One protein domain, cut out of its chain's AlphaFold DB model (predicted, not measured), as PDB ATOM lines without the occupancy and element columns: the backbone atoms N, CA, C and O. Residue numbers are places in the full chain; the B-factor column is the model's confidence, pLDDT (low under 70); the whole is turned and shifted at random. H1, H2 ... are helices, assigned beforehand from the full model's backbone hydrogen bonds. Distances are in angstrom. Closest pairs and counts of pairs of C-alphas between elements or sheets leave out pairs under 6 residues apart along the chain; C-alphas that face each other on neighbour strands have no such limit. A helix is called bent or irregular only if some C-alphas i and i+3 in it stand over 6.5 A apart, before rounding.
ATOM      1  N   LYS A   2     157.794 123.506  77.548       48.81
ATOM      2  CA  LYS A   2     156.983 124.669  78.001       48.81
ATOM      3  C   LYS A   2     155.872 124.328  79.018       48.81
ATOM      4  O   LYS A   2     155.651 125.121  79.925       48.81
ATOM      5  N   GLN A   3     155.239 123.151  78.933       54.31
ATOM      6  CA  GLN A   3     154.144 122.747  79.841       54.31
ATOM      7  C   GLN A   3     154.573 122.586  81.312       54.31
ATOM      8  O   GLN A   3     153.888 123.090  82.195       54.31
ATOM      9  N   HIS A   4     155.740 121.985  81.579       56.88
ATOM     10  CA  HIS A   4     156.246 121.797  82.950       56.88
ATOM     11  C   HIS A   4     156.477 123.118  83.702       56.88
ATOM     12  O   HIS A   4     156.262 123.180  84.909       56.88
ATOM     13  N   ARG A   5     156.884 124.192  83.005       59.38
ATOM     14  CA  ARG A   5     157.110 125.497  83.651       59.38
ATOM     15  C   ARG A   5     155.808 126.170  84.064       59.38
ATOM     16  O   ARG A   5     155.765 126.758  85.135       59.38
ATOM     17  N   ILE A   6     154.776 126.092  83.223       66.31
ATOM     18  CA  ILE A   6     153.473 126.710  83.508       66.31
ATOM     19  C   ILE A   6     152.827 126.012  84.702       66.31
ATOM     20  O   ILE A   6     152.361 126.695  85.606       66.31
ATOM     21  N   MET A   7     152.889 124.676  84.746       66.06
ATOM     22  CA  MET A   7     152.387 123.904  85.883       66.06
ATOM     23  C   MET A   7     153.121 124.288  87.172       66.06
ATOM     24  O   MET A   7     152.486 124.658  88.146       66.06
ATOM     25  N   HIS A   8     154.455 124.345  87.148       68.75
ATOM     26  CA  HIS A   8     155.253 124.699  88.326       68.75
ATOM     27  C   HIS A   8     155.041 126.153  88.806       68.75
ATOM     28  O   HIS A   8     155.048 126.428  90.005       68.75
ATOM     29  N   LEU A   9     154.842 127.104  87.885       71.81
ATOM     30  CA  LEU A   9     154.513 128.498  88.216       71.81
ATOM     31  C   LEU A   9     153.107 128.622  88.807       71.81
ATOM     32  O   LEU A   9     152.932 129.301  89.818       71.81
ATOM     33  N   PHE A  10     152.125 127.948  88.205       73.81
ATOM     34  CA  PHE A  10     150.759 127.881  88.722       73.81
ATOM     35  C   PHE A  10     150.721 127.214  90.095       73.81
ATOM     36  O   PHE A  10     150.035 127.687  90.989       73.81
ATOM     37  N   ASP A  11     151.522 126.175  90.297       69.94
ATOM     38  CA  ASP A  11     151.632 125.444  91.550       69.94
ATOM     39  C   ASP A  11     152.178 126.296  92.689       69.94
ATOM     40  O   ASP A  11     151.629 126.276  93.793       69.94
ATOM     41  N   HIS A  12     153.233 127.059  92.412       74.00
ATOM     42  CA  HIS A  12     153.816 127.976  93.380       74.00
ATOM     43  C   HIS A  12     152.880 129.154  93.668       74.00
ATOM     44  O   HIS A  12     152.691 129.525  94.825       74.00
ATOM     45  N   PHE A  13     152.245 129.705  92.629       77.44
ATOM     46  CA  PHE A  13     151.253 130.767  92.769       77.44
ATOM     47  C   PHE A  13     150.033 130.301  93.568       77.44
ATOM     48  O   PHE A  13     149.625 130.994  94.490       77.44
ATOM     49  N   ALA A  14     149.483 129.124  93.267       75.00
ATOM     50  CA  ALA A  14     148.332 128.572  93.965       75.00
ATOM     51  C   ALA A  14     148.657 128.262  95.427       75.00
ATOM     52  O   ALA A  14     147.892 128.635  96.310       75.00
ATOM     53  N   GLY A  15     149.825 127.673  95.704       71.81
ATOM     54  CA  GLY A  15     150.285 127.450  97.075       71.81
ATOM     55  C   GLY A  15     150.453 128.756  97.860       71.81
ATOM     56  O   GLY A  15     149.995 128.861  98.998       71.81
ATOM     57  N   ALA A  16     151.057 129.781  97.249       73.88
ATOM     58  CA  ALA A  16     151.204 131.096  97.867       73.88
ATOM     59  C   ALA A  16     149.846 131.786  98.078       73.88
ATOM     60  O   ALA A  16     149.569 132.268  99.174       73.88
ATOM     61  N   ALA A  17     148.980 131.794  97.063       75.69
ATOM     62  CA  ALA A  17     147.658 132.409  97.109       75.69
ATOM     63  C   ALA A  17     146.778 131.769  98.188       75.69
ATOM     64  O   ALA A  17     146.232 132.487  99.019       75.69
ATOM     65  N   THR A  18     146.711 130.436  98.248       76.12
ATOM     66  CA  THR A  18     145.949 129.708  99.275       76.12
ATOM     67  C   THR A  18     146.501 129.976 100.676       76.12
ATOM     68  O   THR A  18     145.737 130.224 101.609       76.12
ATOM     69  N   ARG A  19     147.830 130.018 100.839       76.25
ATOM     70  CA  ARG A  19     148.465 130.298 102.136       76.25
ATOM     71  C   ARG A  19     148.255 131.736 102.606       76.25
ATOM     72  O   ARG A  19     148.051 131.961 103.798       76.25
ATOM     73  N   HIS A  20     148.285 132.702 101.692       79.44
ATOM     74  CA  HIS A  20     147.966 134.089 102.010       79.44
ATOM     75  C   HIS A  20     146.479 134.255 102.318       79.44
ATOM     76  O   HIS A  20     146.154 134.841 103.349       79.44
ATOM     77  N   ALA A  21     145.594 133.687 101.499       80.75
ATOM     78  CA  ALA A  21     144.148 133.760 101.682       80.75
ATOM     79  C   ALA A  21     143.672 133.100 102.990       80.75
ATOM     80  O   ALA A  21     142.732 133.592 103.605       80.75
ATOM     81  N   GLY A  22     144.342 132.038 103.454       77.06
ATOM     82  CA  GLY A  22     144.059 131.389 104.741       77.06
ATOM     83  C   GLY A  22     144.662 132.081 105.973       77.06
ATOM     84  O   GLY A  22     144.441 131.627 107.094       77.06
ATOM     85  N   SER A  23     145.447 133.150 105.806       84.06
ATOM     86  CA  SER A  23     146.106 133.825 106.931       84.06
ATOM     87  C   SER A  23     145.149 134.751 107.709       84.06
ATOM     88  O   SER A  23     144.283 135.390 107.103       84.06
ATOM     89  N   PRO A  24     145.338 134.930 109.034       82.44
ATOM     90  CA  PRO A  24     144.539 135.874 109.825       82.44
ATOM     91  C   PRO A  24     144.584 137.312 109.289       82.44
ATOM     92  O   PRO A  24     143.592 138.034 109.348       82.44
ATOM     93  N   ALA A  25     145.720 137.726 108.720       83.19
ATOM     94  CA  ALA A  25     145.877 139.047 108.118       83.19
ATOM     95  C   ALA A  25     144.982 139.235 106.879       83.19
ATOM     96  O   ALA A  25     144.382 140.296 106.717       83.19
ATOM     97  N   ALA A  26     144.845 138.208 106.032       86.19
ATOM     98  CA  ALA A  26     143.948 138.261 104.879       86.19
ATOM     99  C   ALA A  26     142.475 138.324 105.296       86.19
ATOM    100  O   ALA A  26     141.707 139.056 104.678       86.19
ATOM    101  N   PHE A  27     142.097 137.635 106.377       85.56
ATOM    102  CA  PHE A  27     140.751 137.744 106.941       85.56
ATOM    103  C   PHE A  27     140.441 139.172 107.414       85.56
ATOM    104  O   PHE A  27     139.402 139.726 107.058       85.56
ATOM    105  N   VAL A  28     141.358 139.800 108.159       91.56
ATOM    106  CA  VAL A  28     141.196 141.195 108.606       91.56
ATOM    107  C   VAL A  28     141.104 142.150 107.413       91.56
ATOM    108  O   VAL A  28     140.242 143.025 107.399       91.56
ATOM    109  N   LEU A  29     141.940 141.965 106.388       90.12
ATOM    110  CA  LEU A  29     141.887 142.769 105.168       90.12
ATOM    111  C   LEU A  29     140.546 142.607 104.435       90.12
ATOM    112  O   LEU A  29     139.939 143.604 104.050       90.12
ATOM    113  N   ALA A  30     140.059 141.374 104.274       88.56
ATOM    114  CA  ALA A  30     138.764 141.101 103.654       88.56
ATOM    115  C   ALA A  30     137.615 141.747 104.442       88.56
ATOM    116  O   ALA A  30     136.731 142.368 103.853       88.56
ATOM    117  N   LEU A  31     137.662 141.678 105.775       92.88
ATOM    118  CA  LEU A  31     136.681 142.328 106.639       92.88
ATOM    119  C   LEU A  31     136.701 143.853 106.469       92.88
ATOM    120  O   LEU A  31     135.644 144.465 106.339       92.88
ATOM    121  N   LEU A  32     137.886 144.469 106.408       94.31
ATOM    122  CA  LEU A  32     138.024 145.905 106.146       94.31
ATOM    123  C   LEU A  32     137.431 146.297 104.792       94.31
ATOM    124  O   LEU A  32     136.735 147.305 104.709       94.31
ATOM    125  N   VAL A  33     137.654 145.495 103.748       92.06
ATOM    126  CA  VAL A  33     137.054 145.722 102.424       92.06
ATOM    127  C   VAL A  33     135.525 145.699 102.505       92.06
ATOM    128  O   VAL A  33     134.881 146.601 101.973       92.06
ATOM    129  N   VAL A  34     134.938 144.730 103.218       92.56
ATOM    130  CA  VAL A  34     133.480 144.644 103.422       92.56
ATOM    131  C   VAL A  34     132.947 145.844 104.213       92.56
ATOM    132  O   VAL A  34     131.902 146.389 103.865       92.56
ATOM    133  N   VAL A  35     133.667 146.296 105.243       94.50
ATOM    134  CA  VAL A  35     133.287 147.474 106.039       94.50
ATOM    135  C   VAL A  35     133.345 148.750 105.200       94.50
ATOM    136  O   VAL A  35     132.384 149.518 105.199       94.50
ATOM    137  N   ILE A  36     134.432 148.975 104.454       93.38
ATOM    138  CA  ILE A  36     134.581 150.139 103.563       93.38
ATOM    139  C   ILE A  36     133.458 150.154 102.531       93.38
ATOM    140  O   ILE A  36     132.811 151.182 102.336       93.38
ATOM    141  N   TRP A  37     133.198 149.005 101.909       91.94
ATOM    142  CA  TRP A  37     132.076 148.837 101.002       91.94
ATOM    143  C   TRP A  37     130.777 149.251 101.699       91.94
ATOM    144  O   TRP A  37     130.185 150.246 101.288       91.94
ATOM    145  N   ALA A  38     130.405 148.639 102.827       90.62
ATOM    146  CA  ALA A  38     129.174 148.954 103.560       90.62
ATOM    147  C   ALA A  38     129.019 150.450 103.907       90.62
ATOM    148  O   ALA A  38     127.926 150.997 103.756       90.62
ATOM    149  N   VAL A  39     130.103 151.126 104.308       93.19
ATOM    150  CA  VAL A  39     130.119 152.568 104.628       93.19
ATOM    151  C   VAL A  39     129.957 153.446 103.384       93.19
ATOM    152  O   VAL A  39     129.376 154.525 103.469       93.19
ATOM    153  N   THR A  40     130.421 152.998 102.216       90.81
ATOM    154  CA  THR A  40     130.148 153.696 100.949       90.81
ATOM    155  C   THR A  40     128.718 153.481 100.441       90.81
ATOM    156  O   THR A  40     128.235 154.296  99.662       90.81
ATOM    157  N   GLY A  41     127.997 152.458 100.915       89.38
ATOM    158  CA  GLY A  41     126.608 152.155 100.526       89.38
ATOM    159  C   GLY A  41     125.623 153.336 100.606       89.38
ATOM    160  O   GLY A  41     124.962 153.618  99.603       89.38
ATOM    161  N   PRO A  42     125.553 154.082 101.727       89.12
ATOM    162  CA  PRO A  42     124.701 155.265 101.870       89.12
ATOM    163  C   PRO A  42     124.982 156.376 100.852       89.12
ATOM    164  O   PRO A  42     124.051 157.050 100.420       89.12
ATOM    165  N   ILE A  43     126.242 156.547 100.428       91.06
ATOM    166  CA  ILE A  43     126.635 157.557  99.426       91.06
ATOM    167  C   ILE A  43     126.020 157.223  98.059       91.06
ATOM    168  O   ILE A  43     125.611 158.116  97.322       91.06
ATOM    169  N   PHE A  44     125.915 155.933  97.737       84.38
ATOM    170  CA  PHE A  44     125.355 155.429  96.480       84.38
ATOM    171  C   PHE A  44     123.881 155.010  96.587       84.38
ATOM    172  O   PHE A  44     123.359 154.379  95.665       84.38
ATOM    173  N   GLY A  45     123.218 155.311  97.709       87.31
ATOM    174  CA  GLY A  45     121.813 154.969  97.942       87.31
ATOM    175  C   GLY A  45     121.512 153.469  97.875       87.31
ATOM    176  O   GLY A  45     120.406 153.104  97.492       87.31
ATOM    177  N   TYR A  46     122.491 152.606  98.187       84.62
ATOM    178  CA  TYR A  46     122.379 151.144  98.057       84.62
ATOM    179  C   TYR A  46     121.866 150.674  96.683       84.62
ATOM    180  O   TYR A  46     121.086 149.725  96.592       84.62
ATOM    181  N   SER A  47     122.308 151.339  95.610       88.75
ATOM    182  CA  SER A  47     121.869 151.044  94.242       88.75
ATOM    183  C   SER A  47     122.141 149.599  93.797       88.75
ATOM    184  O   SER A  47     123.082 148.946  94.252       88.75
ATOM    185  N   GLU A  48     121.361 149.130  92.820       90.12
ATOM    186  CA  GLU A  48     121.542 147.817  92.182       90.12
ATOM    187  C   GLU A  48     122.971 147.617  91.656       90.12
ATOM    188  O   GLU A  48     123.575 146.567  91.859       90.12
ATOM    189  N   THR A  49     123.571 148.642  91.040       88.06
ATOM    190  CA  THR A  49     124.954 148.571  90.539       88.06
ATOM    191  C   THR A  49     125.960 148.408  91.673       88.06
ATOM    192  O   THR A  49     126.908 147.637  91.554       88.06
ATOM    193  N   TRP A  50     125.749 149.099  92.792       89.81
ATOM    194  CA  TRP A  50     126.619 148.989  93.956       89.81
ATOM    195  C   TRP A  50     126.577 147.567  94.548       89.81
ATOM    196  O   TRP A  50     127.621 147.021  94.921       89.81
ATOM    197  N   GLN A  51     125.394 146.936  94.587       89.56
ATOM    198  CA  GLN A  51     125.229 145.575  95.119       89.56
ATOM    199  C   GLN A  51     125.814 144.543  94.152       89.56
ATOM    200  O   GLN A  51     126.497 143.601  94.561       89.56
ATOM    201  N   LEU A  52     125.607 144.764  92.853       90.38
ATOM    202  CA  LEU A  52     126.144 143.933  91.786       90.38
ATOM    203  C   LEU A  52     127.676 143.861  91.844       90.38
ATOM    204  O   LEU A  52     128.231 142.776  91.710       90.38
ATOM    205  N   VAL A  53     128.365 144.970  92.135       89.00
ATOM    206  CA  VAL A  53     129.837 144.995  92.212       89.00
ATOM    207  C   VAL A  53     130.387 143.998  93.238       89.00
ATOM    208  O   VAL A  53     131.291 143.233  92.895       89.00
ATOM    209  N   ILE A  54     129.850 143.940  94.468       90.44
ATOM    210  CA  ILE A  54     130.368 142.973  95.456       90.44
ATOM    211  C   ILE A  54     129.985 141.545  95.101       90.44
ATOM    212  O   ILE A  54     130.781 140.632  95.312       90.44
ATOM    213  N   ASN A  55     128.768 141.341  94.592       90.75
ATOM    214  CA  ASN A  55     128.241 140.008  94.348       90.75
ATOM    215  C   ASN A  55     128.997 139.363  93.180       90.75
ATOM    216  O   ASN A  55     129.548 138.268  93.304       90.75
ATOM    217  N   THR A  56     129.147 140.102  92.079       92.56
ATOM    218  CA  THR A  56     129.952 139.684  90.932       92.56
ATOM    219  C   THR A  56     131.421 139.515  91.315       92.56
ATOM    220  O   THR A  56     132.019 138.493  90.977       92.56
ATOM    221  N   GLY A  57     132.002 140.454  92.072       90.56
ATOM    222  CA  GLY A  57     133.397 140.364  92.512       90.56
ATOM    223  C   GLY A  57     133.662 139.131  93.376       90.56
ATOM    224  O   GLY A  57     134.565 138.345  93.091       90.56
ATOM    225  N   THR A  58     132.826 138.913  94.390       91.38
ATOM    226  CA  THR A  58     132.946 137.764  95.297       91.38
ATOM    227  C   THR A  58     132.730 136.451  94.556       91.38
ATOM    228  O   THR A  58     133.449 135.492  94.818       91.38
ATOM    229  N   THR A  59     131.805 136.403  93.595       92.38
ATOM    230  CA  THR A  59     131.562 135.203  92.781       92.38
ATOM    231  C   THR A  59     132.789 134.834  91.952       92.38
ATOM    232  O   THR A  59     133.204 133.677  91.965       92.38
ATOM    233  N   ILE A  60     133.419 135.807  91.285       91.56
ATOM    234  CA  ILE A  60     134.652 135.576  90.514       91.56
ATOM    235  C   ILE A  60     135.772 135.093  91.438       91.56
ATOM    236  O   ILE A  60     136.417 134.086  91.146       91.56
ATOM    237  N   ILE A  61     135.986 135.777  92.567       88.88
ATOM    238  CA  ILE A  61     137.018 135.403  93.541       88.88
ATOM    239  C   ILE A  61     136.766 133.988  94.062       88.88
ATOM    240  O   ILE A  61     137.685 133.178  94.078       88.88
ATOM    241  N   THR A  62     135.530 133.668  94.441       90.62
ATOM    242  CA  THR A  62     135.147 132.347  94.952       90.62
ATOM    243  C   THR A  62     135.351 131.265  93.897       90.62
ATOM    244  O   THR A  62     135.920 130.222  94.203       90.62
ATOM    245  N   PHE A  63     134.954 131.512  92.646       89.31
ATOM    246  CA  PHE A  63     135.170 130.572  91.549       89.31
ATOM    247  C   PHE A  63     136.660 130.268  91.362       89.31
ATOM    248  O   PHE A  63     137.052 129.105  91.315       89.31
ATOM    249  N   LEU A  64     137.506 131.303  91.345       85.88
ATOM    250  CA  LEU A  64     138.959 131.131  91.295       85.88
ATOM    251  C   LEU A  64     139.490 130.394  92.532       85.88
ATOM    252  O   LEU A  64     140.303 129.482  92.402       85.88
ATOM    253  N   MET A  65     139.002 130.743  93.722       85.06
ATOM    254  CA  MET A  65     139.396 130.142  94.994       85.06
ATOM    255  C   MET A  65     139.116 128.637  95.028       85.06
ATOM    256  O   MET A  65     139.955 127.888  95.514       85.06
ATOM    257  N   VAL A  66     137.990 128.175  94.469       86.75
ATOM    258  CA  VAL A  66     137.682 126.739  94.360       86.75
ATOM    259  C   VAL A  66     138.783 126.005  93.593       86.75
ATOM    260  O   VAL A  66     139.282 124.995  94.085       86.75
ATOM    261  N   PHE A  67     139.236 126.531  92.452       79.81
ATOM    262  CA  PHE A  67     140.346 125.924  91.705       79.81
ATOM    263  C   PHE A  67     141.676 125.988  92.462       79.81
ATOM    264  O   PHE A  67     142.440 125.024  92.436       79.81
ATOM    265  N   LEU A  68     141.961 127.095  93.156       78.56
ATOM    266  CA  LEU A  68     143.184 127.231  93.957       78.56
ATOM    267  C   LEU A  68     143.218 126.238  95.126       78.56
ATOM    268  O   LEU A  68     144.249 125.608  95.375       78.56
ATOM    269  N   ILE A  69     142.085 126.060  95.808       80.81
ATOM    270  CA  ILE A  69     141.922 125.080  96.881       80.81
ATOM    271  C   ILE A  69     142.079 123.669  96.321       80.81
ATOM    272  O   ILE A  69     142.873 122.906  96.863       80.81
ATOM    273  N   GLN A  70     141.397 123.336  95.220       72.00
ATOM    274  CA  GLN A  70     141.505 122.021  94.581       72.00
ATOM    275  C   GLN A  70     142.951 121.708  94.170       72.00
ATOM    276  O   GLN A  70     143.427 120.606  94.423       72.00
ATOM    277  N   GLN A  71     143.690 122.680  93.623       73.38
ATOM    278  CA  GLN A  71     145.097 122.486  93.257       73.38
ATOM    279  C   GLN A  71     146.011 122.285  94.472       73.38
ATOM    280  O   GLN A  71     146.956 121.493  94.405       73.38
ATOM    281  N   SER A  72     145.768 123.014  95.566       69.44
ATOM    282  CA  SER A  72     146.523 122.847  96.815       69.44
ATOM    283  C   SER A  72     146.237 121.481  97.438       69.44
ATOM    284  O   SER A  72     147.168 120.746  97.754       69.44
ATOM    285  N   GLN A  73     144.959 121.108  97.521       68.62
ATOM    286  CA  GLN A  73     144.517 119.826  98.064       68.62
ATOM    287  C   GLN A  73     145.043 118.646  97.242       68.62
ATOM    288  O   GLN A  73     145.496 117.666  97.822       68.62
ATOM    289  N   ASN A  74     145.069 118.752  95.911       67.44
ATOM    290  CA  ASN A  74     145.579 117.685  95.051       67.44
ATOM    291  C   ASN A  74     147.063 117.367  95.327       67.44
ATOM    292  O   ASN A  74     147.456 116.204  95.358       67.44
ATOM    293  N   LYS A  75     147.893 118.384  95.600       67.00
ATOM    294  CA  LYS A  75     149.301 118.166  95.978       67.00
ATOM    295  C   LYS A  75     149.472 117.632  97.390       67.00
ATOM    296  O   LYS A  75     150.333 116.780  97.607       67.00
ATOM    297  N   ASP A  76     148.687 118.140  98.335       67.00
ATOM    298  CA  ASP A  76     148.764 117.699  99.727       67.00
ATOM    299  C   ASP A  76     148.386 116.217  99.850       67.00
ATOM    300  O   ASP A  76     149.083 115.472 100.542       67.00
ATOM    301  N   SER A  77     147.379 115.757  99.097       62.34
ATOM    302  CA  SER A  77     147.039 114.333  98.990       62.34
ATOM    303  C   SER A  77     148.230 113.510  98.493       62.34
ATOM    304  O   SER A  77     148.662 112.589  99.186       62.34
ATOM    305  N   MET A  78     148.846 113.881  97.363       62.16
ATOM    306  CA  MET A  78     150.023 113.170  96.832       62.16
ATOM    307  C   MET A  78     151.194 113.117  97.829       62.16
ATOM    308  O   MET A  78     151.873 112.097  97.944       62.16
ATOM    309  N   ALA A  79     151.432 114.196  98.579       63.12
ATOM    310  CA  ALA A  79     152.493 114.241  99.583       63.12
ATOM    311  C   ALA A  79     152.225 113.297 100.770       63.12
ATOM    312  O   ALA A  79     153.170 112.754 101.346       63.12
ATOM    313  N   VAL A  80     150.957 113.087 101.137       70.50
ATOM    314  CA  VAL A  80     150.561 112.091 102.143       70.50
ATOM    315  C   VAL A  80     150.839 110.675 101.636       70.50
ATOM    316  O   VAL A  80     151.482 109.917 102.360       70.50
ATOM    317  N   HIS A  81     150.460 110.345 100.395       68.00
ATOM    318  CA  HIS A  81     150.755 109.036  99.789       68.00
ATOM    319  C   HIS A  81     152.266 108.747  99.760       68.00
ATOM    320  O   HIS A  81     152.701 107.680 100.185       68.00
ATOM    321  N   LEU A  82     153.093 109.726  99.377       62.00
ATOM    322  CA  LEU A  82     154.558 109.603  99.387       62.00
ATOM    323  C   LEU A  82     155.139 109.366 100.788       62.00
ATOM    324  O   LEU A  82     156.001 108.508 100.959       62.00
ATOM    325  N   LYS A  83     154.661 110.093 101.806       66.75
ATOM    326  CA  LYS A  83     155.103 109.890 103.195       66.75
ATOM    327  C   LYS A  83     154.694 108.522 103.737       66.75
ATOM    328  O   LYS A  83     155.472 107.905 104.458       66.75
ATOM    329  N   LEU A  84     153.492 108.052 103.404       69.06
ATOM    330  CA  LEU A  84     153.026 106.712 103.769       69.06
ATOM    331  C   LEU A  84     153.865 105.633 103.079       69.06
ATOM    332  O   LEU A  84     154.304 104.700 103.744       69.06
ATOM    333  N   ASN A  85     154.154 105.801 101.788       64.44
ATOM    334  CA  ASN A  85     155.008 104.893 101.027       64.44
ATOM    335  C   ASN A  85     156.423 104.818 101.612       64.44
ATOM    336  O   ASN A  85     156.942 103.720 101.773       64.44
ATOM    337  N   GLU A  86     157.018 105.946 102.008       71.62
ATOM    338  CA  GLU A  86     158.334 105.979 102.664       71.62
ATOM    339  C   GLU A  86     158.318 105.271 104.032       71.62
ATOM    340  O   GLU A  86     159.214 104.487 104.347       71.62
ATOM    341  N   LEU A  87     157.274 105.482 104.846       69.81
ATOM    342  CA  LEU A  87     157.117 104.777 106.124       69.81
ATOM    343  C   LEU A  87     156.958 103.264 105.923       69.81
ATOM    344  O   LEU A  87     157.628 102.488 106.606       69.81
ATOM    345  N   LEU A  88     156.134 102.846 104.961       63.28
ATOM    346  CA  LEU A  88     155.966 101.441 104.593       63.28
ATOM    347  C   LEU A  88     157.291 100.843 104.107       63.28
ATOM    348  O   LEU A  88     157.684  99.785 104.602       63.28
ATOM    349  N   ALA A  89     158.014 101.540 103.227       59.38
ATOM    350  CA  ALA A  89     159.329 101.145 102.718       59.38
ATOM    351  C   ALA A  89     160.368 100.978 103.838       59.38
ATOM    352  O   ALA A  89     161.151 100.028 103.831       59.38
ATOM    353  N   SER A  90     160.356 101.879 104.826       64.31
ATOM    354  CA  SER A  90     161.280 101.851 105.965       64.31
ATOM    355  C   SER A  90     161.008 100.689 106.934       64.31
ATOM    356  O   SER A  90     161.908 100.238 107.650       64.31
ATOM    357  N   SER A  91     159.789 100.137 106.926       59.59
ATOM    358  CA  SER A  91     159.391  98.999 107.758       59.59
ATOM    359  C   SER A  91     159.723  97.632 107.127       59.59
ATOM    360  O   SER A  91     158.834  96.842 106.835       59.59
ATOM    361  N   LYS A  92     161.024  97.307 107.003       53.81
ATOM    362  CA  LYS A  92     161.568  95.965 106.642       53.81
ATOM    363  C   LYS A  92     161.133  95.425 105.246       53.81
ATOM    364  O   LYS A  92     160.227  95.964 104.622       53.81
ATOM    365  N   PRO A  93     161.788  94.383 104.679       50.44
ATOM    366  CA  PRO A  93     161.712  94.070 103.241       50.44
ATOM    367  C   PRO A  93     160.415  93.351 102.804       50.44
ATOM    368  O   PRO A  93     160.449  92.490 101.933       50.44
ATOM    369  N   ALA A  94     159.271  93.692 103.401       47.00
ATOM    370  CA  ALA A  94     157.945  93.222 102.997       47.00
ATOM    371  C   ALA A  94     157.186  94.251 102.129       47.00
ATOM    372  O   ALA A  94     156.241  93.891 101.435       47.00
ATOM    373  N   SER A  95     157.616  95.519 102.122       45.78
ATOM    374  CA  SER A  95     156.816  96.639 101.592       45.78
ATOM    375  C   SER A  95     157.175  97.142 100.194       45.78
ATOM    376  O   SER A  95     156.504  98.042  99.696       45.78
ATOM    377  N   ASN A  96     158.182  96.582  99.514       48.53
ATOM    378  CA  ASN A  96     158.550  97.063  98.171       48.53
ATOM    379  C   ASN A  96     157.436  96.840  97.127       48.53
ATOM    380  O   ASN A  96     157.457  97.457  96.072       48.53
ATOM    381  N   HIS A  97     156.466  95.969  97.423       50.81
ATOM    382  CA  HIS A  97     155.365  95.635  96.518       50.81
ATOM    383  C   HIS A  97     154.076  96.445  96.761       50.81
ATOM    384  O   HIS A  97     153.131  96.307  95.990       50.81
ATOM    385  N   LEU A  98     154.018  97.253  97.831       51.84
ATOM    386  CA  LEU A  98     152.845  98.066  98.198       51.84
ATOM    387  C   LEU A  98     153.025  99.561  97.877       51.84
ATOM    388  O   LEU A  98     152.063 100.327  97.920       51.84
ATOM    389  N   ILE A  99     154.253  99.972  97.553       49.84
ATOM    390  CA  ILE A  99     154.555 101.294  97.006       49.84
ATOM    391  C   ILE A  99     153.915 101.356  95.614       49.84
ATOM    392  O   ILE A  99     154.233 100.532  94.761       49.84
TER     393      ILE A  99
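This is residues 2 to 99 of the 166 residues of the protein "Low affinity iron permease family protein" of Cupriavidus campinensis (UniProt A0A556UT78). One long helix, H3, makes the long axis; H2 runs back beside its earlier part with a gap between them, and H1 crosses H3 partway along, its residues 2 to 9 sticking out. The printed part has 98 residues with three named helices, H1, H2 and H3 in that order, and no named strand: all helix. It is extended, with a radius of gyration of the C-alphas of 21.4 A and spans of 73 by 32 by 17 A.

H1, residues 2 to 21, begins at C-alpha 2 (156.983, 124.669, 78.001) and is 28.4 A long. H2, residues 24 to 44, is 30.5 A long and irregular, but only just: C-alphas 39 and 42 are 6.7 A apart. H3, residues 48 to 90, is 62.3 A long and ends at C-alpha 90 (161.280, 101.851, 105.965).

H1, with residues 11 to 18 alone, touches residues 65 to 72 of H3, the closest C-alphas being those of Ala 14 and Leu 68, 5.3 A; at 71 degrees they are only just about perpendicular. H2 and H3 are close but not clearly touching, the closest C-alphas being those of Phe 44 and Trp 50, 7.0 A, at a shallow tilt of 10 degrees, opposite ways. O i to N i+4 pairs are within hydrogen-bond range in 15 of 16 in H1, 15 of 17 in H2 and 37 of 39 in H3.

The C-alphas farthest apart, of Gly 45 and Pro 93, are 73.0 A apart. The printed part has no cut, and both links are tight. Mean pLDDT of the printed part is 76.6; residues 2 to 8 and 87 to 99 are among those under 70.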